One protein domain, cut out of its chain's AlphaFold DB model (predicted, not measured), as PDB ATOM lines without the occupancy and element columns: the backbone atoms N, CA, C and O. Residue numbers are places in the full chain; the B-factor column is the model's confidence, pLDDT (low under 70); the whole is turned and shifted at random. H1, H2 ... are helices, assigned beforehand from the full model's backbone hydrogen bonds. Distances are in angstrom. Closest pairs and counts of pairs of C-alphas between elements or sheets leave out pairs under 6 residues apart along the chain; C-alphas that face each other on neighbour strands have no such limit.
ATOM      1  N   ASP A  52      51.910  -8.748  51.171       95.69
ATOM      2  CA  ASP A  52      52.704  -9.586  50.272       95.69
ATOM      3  C   ASP A  52      52.542  -9.209  48.788       95.69
ATOM      4  O   ASP A  52      53.482  -9.340  48.008       95.69
ATOM      5  N   ILE A  53      51.362  -8.718  48.391       95.56
ATOM      6  CA  ILE A  53      51.094  -8.245  47.024       95.56
ATOM      7  C   ILE A  53      51.706  -6.855  46.808       95.56
ATOM      8  O   ILE A  53      52.285  -6.585  45.755       95.56
ATOM      9  N   LEU A  54      51.605  -5.976  47.811       96.00
ATOM     10  CA  LEU A  54      52.233  -4.654  47.781       96.00
ATOM     11  C   LEU A  54      53.760  -4.760  47.694       96.00
ATOM     12  O   LEU A  54      54.368  -4.091  46.861       96.00
ATOM     13  N   GLU A  55      54.367  -5.648  48.481       96.44
ATOM     14  CA  GLU A  55      55.813  -5.882  48.506       96.44
ATOM     15  C   GLU A  55      56.331  -6.406  47.161       96.44
ATOM     16  O   GLU A  55      57.341  -5.913  46.659       96.44
ATOM     17  N   GLN A  56      55.607  -7.326  46.510       95.81
ATOM     18  CA  GLN A  56      55.924  -7.778  45.144       95.81
ATOM     19  C   GLN A  56      55.909  -6.628  44.131       95.81
ATOM     20  O   GLN A  56      56.656  -6.634  43.149       95.81
ATOM     21  N   ALA A  57      55.074  -5.619  44.374       96.38
ATOM     22  CA  ALA A  57      55.011  -4.413  43.569       96.38
ATOM     23  C   ALA A  57      55.992  -3.312  44.020       96.38
ATOM     24  O   ALA A  57      56.095  -2.287  43.338       96.38
ATOM     25  N   GLY A  58      56.760  -3.527  45.092       96.31
ATOM     26  CA  GLY A  58      57.750  -2.591  45.628       96.31
ATOM     27  C   GLY A  58      57.184  -1.504  46.548       96.31
ATOM     28  O   GLY A  58      57.828  -0.470  46.696       96.31
ATOM     29  N   PHE A  59      56.001  -1.716  47.130       97.06
ATOM     30  CA  PHE A  59      55.377  -0.822  48.112       97.06
ATOM     31  C   PHE A  59      55.469  -1.387  49.532       97.06
ATOM     32  O   PHE A  59      55.590  -2.595  49.731       97.06
ATOM     33  N   SER A  60      55.376  -0.499  50.516       95.44
ATOM     34  CA  SER A  60      55.456  -0.795  51.947       95.44
ATOM     35  C   SER A  60      54.214  -0.312  52.707       95.44
ATOM     36  O   SER A  60      53.385   0.427  52.178       95.44
ATOM     37  N   GLU A  61      54.100  -0.669  53.991       94.06
ATOM     38  CA  GLU A  61      53.058  -0.127  54.880       94.06
ATOM     39  C   GLU A  61      53.070   1.401  54.976       94.06
ATOM     40  O   GLU A  61      52.013   2.017  55.125       94.06
ATOM     41  N   ALA A  62      54.253   2.015  54.879       94.94
ATOM     42  CA  ALA A  62      54.397   3.463  54.933       94.94
ATOM     43  C   ALA A  62      53.712   4.143  53.735       94.94
ATOM     44  O   ALA A  62      53.125   5.211  53.896       94.94
ATOM     45  N   ASP A  63      53.713   3.494  52.566       94.81
ATOM     46  CA  ASP A  63      53.053   3.994  51.355       94.81
ATOM     47  C   ASP A  63      51.522   3.970  51.456       94.81
ATOM     48  O   ASP A  63      50.848   4.643  50.676       94.81
ATOM     49  N   MET A  64      50.973   3.219  52.417       94.00
ATOM     50  CA  MET A  64      49.533   3.098  52.659       94.00
ATOM     51  C   MET A  64      49.007   4.075  53.722       94.00
ATOM     52  O   MET A  64      47.805   4.098  54.000       94.00
ATOM     53  N   GLN A  65      49.874   4.907  54.305       93.19
ATOM     54  CA  GLN A  65      49.480   5.929  55.277       93.19
ATOM     55  C   GLN A  65      49.057   7.228  54.584       93.19
ATOM     56  O   GLN A  65      49.656   7.642  53.595       93.19
ATOM     57  N   ASN A  66      48.045   7.909  55.136       90.00
ATOM     58  CA  ASN A  66      47.557   9.211  54.647       90.00
ATOM     59  C   ASN A  66      47.233   9.233  53.138       90.00
ATOM     60  O   ASN A  66      47.495  10.212  52.438       90.00
ATOM     61  N   LEU A  67      46.675   8.133  52.627       91.25
ATOM     62  CA  LEU A  67      46.334   7.993  51.218       91.25
ATOM     63  C   LEU A  67      45.260   8.989  50.777       91.25
ATOM     64  O   LEU A  67      44.255   9.209  51.451       91.25
ATOM     65  N   THR A  68      45.433   9.503  49.564       91.94
ATOM     66  CA  THR A  68      44.348  10.110  48.791       91.94
ATOM     67  C   THR A  68      43.782   9.086  47.812       91.94
ATOM     68  O   THR A  68      44.483   8.152  47.417       91.94
ATOM     69  N   TRP A  69      42.542   9.280  47.349       90.06
ATOM     70  CA  TRP A  69      41.958   8.423  46.308       90.06
ATOM     71  C   TRP A  69      42.824   8.376  45.042       90.06
ATOM     72  O   TRP A  69      43.031   7.303  44.483       90.06
ATOM     73  N   SER A  70      43.409   9.508  44.639       92.88
ATOM     74  CA  SER A  70      44.342   9.571  43.507       92.88
ATOM     75  C   SER A  70      45.584   8.711  43.730       92.88
ATOM     76  O   SER A  70      45.946   7.929  42.853       92.88
ATOM     77  N   ARG A  71      46.205   8.802  44.915       94.56
ATOM     78  CA  ARG A  71      47.382   7.991  45.248       94.56
ATOM     79  C   ARG A  71      47.039   6.504  45.325       94.56
ATOM     80  O   ARG A  71      47.789   5.682  44.813       94.56
ATOM     81  N   TYR A  72      45.891   6.162  45.908       94.06
ATOM     82  CA  TYR A  72      45.415   4.784  45.979       94.06
ATOM     83  C   TYR A  72      45.226   4.167  44.583       94.06
ATOM     84  O   TYR A  72      45.673   3.048  44.341       94.06
ATOM     85  N   MET A  73      44.630   4.907  43.638       93.56
ATOM     86  CA  MET A  73      44.474   4.447  42.251       93.56
ATOM     87  C   MET A  73      45.818   4.259  41.537       93.56
ATOM     88  O   MET A  73      45.991   3.280  40.812       93.56
ATOM     89  N   GLU A  74      46.774   5.166  41.751       95.94
ATOM     90  CA  GLU A  74      48.117   5.071  41.168       95.94
ATOM     91  C   GLU A  74      48.856   3.813  41.649       95.94
ATOM     92  O   GLU A  74      49.373   3.046  40.834       95.94
ATOM     93  N   ILE A  75      48.858   3.568  42.966       96.38
ATOM     94  CA  ILE A  75      49.446   2.358  43.559       96.38
ATOM     95  C   ILE A  75      48.739   1.118  43.001       96.38
ATOM     96  O   ILE A  75      49.404   0.193  42.537       96.38
ATOM     97  N   GLY A  76      47.403   1.127  42.951       94.88
ATOM     98  CA  GLY A  76      46.604   0.036  42.390       94.88
ATOM     99  C   GLY A  76      46.969  -0.312  40.950       94.88
ATOM    100  O   GLY A  76      47.089  -1.491  40.612       94.88
ATOM    101  N   GLN A  77      47.209   0.695  40.109       96.12
ATOM    102  CA  GLN A  77      47.626   0.482  38.728       96.12
ATOM    103  C   GLN A  77      49.020  -0.154  38.643       96.12
ATOM    104  O   GLN A  77      49.211  -1.098  37.876       96.12
ATOM    105  N   GLN A  78      49.980   0.314  39.446       97.25
ATOM    106  CA  GLN A  78      51.340  -0.239  39.469       97.25
ATOM    107  C   GLN A  78      51.374  -1.669  40.018       97.25
ATOM    108  O   GLN A  78      52.072  -2.528  39.476       97.25
ATOM    109  N   VAL A  79      50.590  -1.945  41.062       96.81
ATOM    110  CA  VAL A  79      50.438  -3.290  41.627       96.81
ATOM    111  C   VAL A  79      49.852  -4.236  40.588       96.81
ATOM    112  O   VAL A  79      50.415  -5.307  40.360       96.81
ATOM    113  N   TYR A  80      48.788  -3.829  39.891       95.88
ATOM    114  CA  TYR A  80      48.184  -4.646  38.841       95.88
ATOM    115  C   TYR A  80      49.153  -4.911  37.681       95.88
ATOM    116  O   TYR A  80      49.256  -6.040  37.215       95.88
ATOM    117  N   GLN A  81      49.919  -3.909  37.246       97.00
ATOM    118  CA  GLN A  81      50.914  -4.080  36.179       97.00
ATOM    119  C   GLN A  81      52.024  -5.076  36.546       97.00
ATOM    120  O   GLN A  81      52.494  -5.804  35.675       97.00
ATOM    121  N   LYS A  82      52.450  -5.109  37.815       96.88
ATOM    122  CA  LYS A  82      53.543  -5.979  38.280       96.88
ATOM    123  C   LYS A  82      53.085  -7.383  38.667       96.88
ATOM    124  O   LYS A  82      53.843  -8.330  38.495       96.88
ATOM    125  N   THR A  83      51.873  -7.513  39.199       96.19
ATOM    126  CA  THR A  83      51.392  -8.766  39.807       96.19
ATOM    127  C   THR A  83      50.246  -9.416  39.034       96.19
ATOM    128  O   THR A  83      49.982 -10.601  39.213       96.19
ATOM    129  N   GLY A  84      49.541  -8.661  38.186       95.31
ATOM    130  CA  GLY A  84      48.283  -9.081  37.566       95.31
ATOM    131  C   GLY A  84      47.097  -9.141  38.536       95.31
ATOM    132  O   GLY A  84      46.009  -9.549  38.133       95.31
ATOM    133  N   ILE A  85      47.277  -8.747  39.804       94.31
ATOM    134  CA  ILE A  85      46.253  -8.851  40.846       94.31
ATOM    135  C   ILE A  85      45.666  -7.461  41.138       94.31
ATOM    136  O   ILE A  85      46.415  -6.530  41.445       94.31
ATOM    137  N   PRO A  86      44.336  -7.275  41.045       92.12
ATOM    138  CA  PRO A  86      43.704  -6.006  41.388       92.12
ATOM    139  C   PRO A  86      43.714  -5.775  42.908       92.12
ATOM    140  O   PRO A  86      43.358  -6.660  43.680       92.12
ATOM    141  N   MET A  87      44.068  -4.558  43.339       90.69
ATOM    142  CA  MET A  87      44.025  -4.167  44.761       90.69
ATOM    143  C   MET A  87      42.608  -3.991  45.310       90.69
ATOM    144  O   MET A  87      42.405  -4.061  46.519       90.69
ATOM    145  N   LEU A  88      41.636  -3.728  44.435       88.00
ATOM    146  CA  LEU A  88      40.249  -3.507  44.808       88.00
ATOM    147  C   LEU A  88      39.353  -4.470  44.039       88.00
ATOM    148  O   LEU A  88      39.284  -4.419  42.812       88.00
ATOM    149  N   THR A  89      38.640  -5.316  44.770       80.50
ATOM    150  CA  THR A  89      37.561  -6.140  44.230       80.50
ATOM    151  C   THR A  89      36.241  -5.440  44.509       80.50
ATOM    152  O   THR A  89      35.825  -5.345  45.662       80.50
ATOM    153  N   LEU A  90      35.604  -4.932  43.458       78.88
ATOM    154  CA  LEU A  90      34.275  -4.341  43.524       78.88
ATOM    155  C   LEU A  90      33.315  -5.210  42.715       78.88
ATOM    156  O   LEU A  90      33.567  -5.470  41.538       78.88
ATOM    157  N   ASP A  91      32.209  -5.613  43.330       80.00
ATOM    158  CA  ASP A  91      31.044  -6.073  42.585       80.00
ATOM    159  C   ASP A  91      30.283  -4.825  42.099       80.00
ATOM    160  O   ASP A  91      29.843  -4.027  42.926       80.00
ATOM    161  N   PRO A  92      30.135  -4.594  40.783       74.12
ATOM    162  CA  PRO A  92      29.435  -3.418  40.263       74.12
ATOM    163  C   PRO A  92      27.942  -3.389  40.625       74.12
ATOM    164  O   PRO A  92      27.299  -2.352  40.470       74.12
ATOM    165  N   THR A  93      27.383  -4.507  41.096       83.62
ATOM    166  CA  THR A  93      26.021  -4.581  41.634       83.62
ATOM    167  C   THR A  93      25.949  -4.241  43.127       83.62
ATOM    168  O   THR A  93      24.854  -4.001  43.641       83.62
ATOM    169  N   ASP A  94      27.097  -4.128  43.807       81.25
ATOM    170  CA  ASP A  94      27.220  -3.780  45.222       81.25
ATOM    171  C   ASP A  94      27.643  -2.308  45.408       81.25
ATOM    172  O   ASP A  94      28.773  -1.884  45.158       81.25
ATOM    173  N   LEU A  95      26.695  -1.485  45.855       83.75
ATOM    174  CA  LEU A  95      26.843  -0.031  46.001       83.75
ATOM    175  C   LEU A  95      27.498   0.517  47.299       83.75
ATOM    176  O   LEU A  95      27.802   1.718  47.309       83.75
ATOM    177  N   PRO A  96      27.729  -0.238  48.398       84.69
ATOM    178  CA  PRO A  96      28.286   0.301  49.641       84.69
ATOM    179  C   PRO A  96      29.603   1.054  49.466       84.69
ATOM    180  O   PRO A  96      29.737   2.155  50.000       84.69
ATOM    181  N   LEU A  97      30.555   0.524  48.689       84.69
ATOM    182  CA  LEU A  97      31.846   1.191  48.503       84.69
ATOM    183  C   LEU A  97      31.692   2.537  47.786       84.69
ATOM    184  O   LEU A  97      32.271   3.535  48.213       84.69
ATOM    185  N   VAL A  98      30.869   2.588  46.736       84.50
ATOM    186  CA  VAL A  98      30.580   3.829  46.000       84.50
ATOM    187  C   VAL A  98      29.956   4.866  46.932       84.50
ATOM    188  O   VAL A  98      30.364   6.029  46.932       84.50
ATOM    189  N   ARG A  99      29.019   4.444  47.788       85.50
ATOM    190  CA  ARG A  99      28.403   5.315  48.794       85.50
ATOM    191  C   ARG A  99      29.430   5.856  49.793       85.50
ATOM    192  O   ARG A  99      29.383   7.046  50.100       85.50
ATOM    193  N   ILE A 100      30.354   5.023  50.273       87.75
ATOM    194  CA  ILE A 100      31.423   5.439  51.197       87.75
ATOM    195  C   ILE A 100      32.331   6.481  50.532       87.75
ATOM    196  O   ILE A 100      32.571   7.536  51.119       87.75
ATOM    197  N   ILE A 101      32.775   6.231  49.293       86.75
ATOM    198  CA  ILE A 101      33.613   7.168  48.525       86.75
ATOM    199  C   ILE A 101      32.912   8.527  48.395       86.75
ATOM    200  O   ILE A 101      33.501   9.565  48.695       86.75
ATOM    201  N   MET A 102      31.635   8.531  48.001       86.00
ATOM    202  CA  MET A 102      30.856   9.765  47.851       86.00
ATOM    203  C   MET A 102      30.699  10.526  49.175       86.00
ATOM    204  O   MET A 102      30.872  11.744  49.201       86.00
ATOM    205  N   GLN A 103      30.407   9.830  50.280       85.62
ATOM    206  CA  GLN A 103      30.283  10.449  51.603       85.62
ATOM    207  C   GLN A 103      31.597  11.098  52.056       85.62
ATOM    208  O   GLN A 103      31.575  12.220  52.562       85.62
ATOM    209  N   GLN A 104      32.741  10.442  51.835       84.00
ATOM    210  CA  GLN A 104      34.047  11.008  52.180       84.00
ATOM    211  C   GLN A 104      34.368  12.267  51.368       84.00
ATOM    212  O   GLN A 104      34.827  13.256  51.935       84.00
ATOM    213  N   LEU A 105      34.082  12.261  50.061       82.19
ATOM    214  CA  LEU A 105      34.305  13.421  49.193       82.19
ATOM    215  C   LEU A 105      33.422  14.618  49.577       82.19
ATOM    216  O   LEU A 105      33.896  15.753  49.584       82.19
ATOM    217  N   LEU A 106      32.156  14.374  49.929       77.00
ATOM    218  CA  LEU A 106      31.240  15.421  50.392       77.00
ATOM    219  C   LEU A 106      31.693  16.031  51.722       77.00
ATOM    220  O   LEU A 106      31.690  17.253  51.856       77.00
ATOM    221  N   MET A 107      32.113  15.200  52.682       73.88
ATOM    222  CA  MET A 107      32.638  15.702  53.952       73.88
ATOM    223  C   MET A 107      33.914  16.513  53.743       73.88
ATOM    224  O   MET A 107      34.004  17.615  54.269       73.88
ATOM    225  N   ALA A 108      34.856  16.027  52.926       67.88
ATOM    226  CA  ALA A 108      36.067  16.777  52.602       67.88
ATOM    227  C   ALA A 108      35.728  18.161  52.031       67.88
ATOM    228  O   ALA A 108      36.241  19.161  52.517       67.88
ATOM    229  N   LYS A 109      34.797  18.241  51.073       61.06
ATOM    230  CA  LYS A 109      34.363  19.522  50.504       61.06
ATOM    231  C   LYS A 109      33.755  20.466  51.553       61.06
ATOM    232  O   LYS A 109      34.109  21.637  51.585       61.06
ATOM    233  N   GLY A 110      32.915  19.953  52.454       55.94
ATOM    234  CA  GLY A 110      32.345  20.742  53.554       55.94
ATOM    235  C   GLY A 110      33.376  21.287  54.555       55.94
ATOM    236  O   GLY A 110      33.113  22.308  55.176       55.94
ATOM    237  N   TYR A 111      34.543  20.646  54.693       50.12
ATOM    238  CA  TYR A 111      35.651  21.132  55.530       50.12
ATOM    239  C   TYR A 111      36.522  22.205  54.855       50.12
ATOM    240  O   TYR A 111      37.188  22.952  55.566       50.12
ATOM    241  N   TYR A 112      36.556  22.274  53.519       45.62
ATOM    242  CA  TYR A 112      37.381  23.244  52.776       45.62
ATOM    243  C   TYR A 112      36.603  24.476  52.285       45.62
ATOM    244  O   TYR A 112      37.229  25.485  51.971       45.62
ATOM    245  N   ASP A 113      35.270  24.407  52.248       45.56
ATOM    246  CA  ASP A 113      34.386  25.500  51.811       45.56
ATOM    247  C   ASP A 113      33.749  26.279  52.996       45.56
ATOM    248  O   ASP A 113      32.777  27.011  52.794       45.56
ATOM    249  N   GLY A 114      34.262  26.108  54.226       39.28
ATOM    250  CA  GLY A 114      33.764  26.730  55.467       39.28
ATOM    251  C   GLY A 114      34.737  27.705  56.120       39.28
ATOM    252  O   GLY A 114      35.963  27.503  55.981       39.28
TER     253      GLY A 114
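AT A GLANCE: This is residues 52 to 114 of the 114 residues of the protein "Lactose-binding protein" of Roseburia faecis (UniProt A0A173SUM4). Two short helices, H1 and H2, sit over one long helix, H3, as a small cluster, and a long link leads away from it to a second long helix, H4, which touches no helix and makes a separate arm. Residues 91 to 97 of the link and its junction with H4, and residues 106 to 114 at the far end, stick out free. The printed part has 63 residues, with four named helices in the order H1, H2, H3, H4 and no named strand; the class is all helix. The whole is loose, with a radius of gyration of the C-alphas of 14.1 A, and flat, spanning 42 by 30 by 15 A.

IN THESE COORDINATES: Find C-alpha 52 at (52.704, -9.586, 50.272), where H1, residues 52 to 56, begins. H2 follows at residues 61 to 64. From C-alpha 69 at (41.958, 8.423, 46.308), H3 runs 20.7 A through residues 69 to 83. H4, residues 96 to 112, runs 24.9 A and ends at C-alpha 112, at (37.381, 23.244, 52.776).

HOW THE PARTS SIT: Look first at H1 and H3, which touch; H3 does so with residues 79 to 83 alone, and the closest C-alphas, of Leu 54 and Val 79, are 6.6 A apart. H2 and H3 are near each other, with 6 pairs of C-alphas within 10 A. H1 and H2 are only just apart, their closest C-alphas at 8.5 A. H4 is apart from H1, H2 and H3. In H1, H3 and H4 every O i to N i+4 pair is within hydrogen-bond range; H2 is too short for such a pair.

THE WHOLE: The two farthest C-alphas, of Thr 83 and Gly 114, are 42.6 A apart. The printed part has no cut. The link from H3 to H4 is long, 12 residues; the other two are tight. Confidence is low at residues 108 to 114, where pLDDT is under 70.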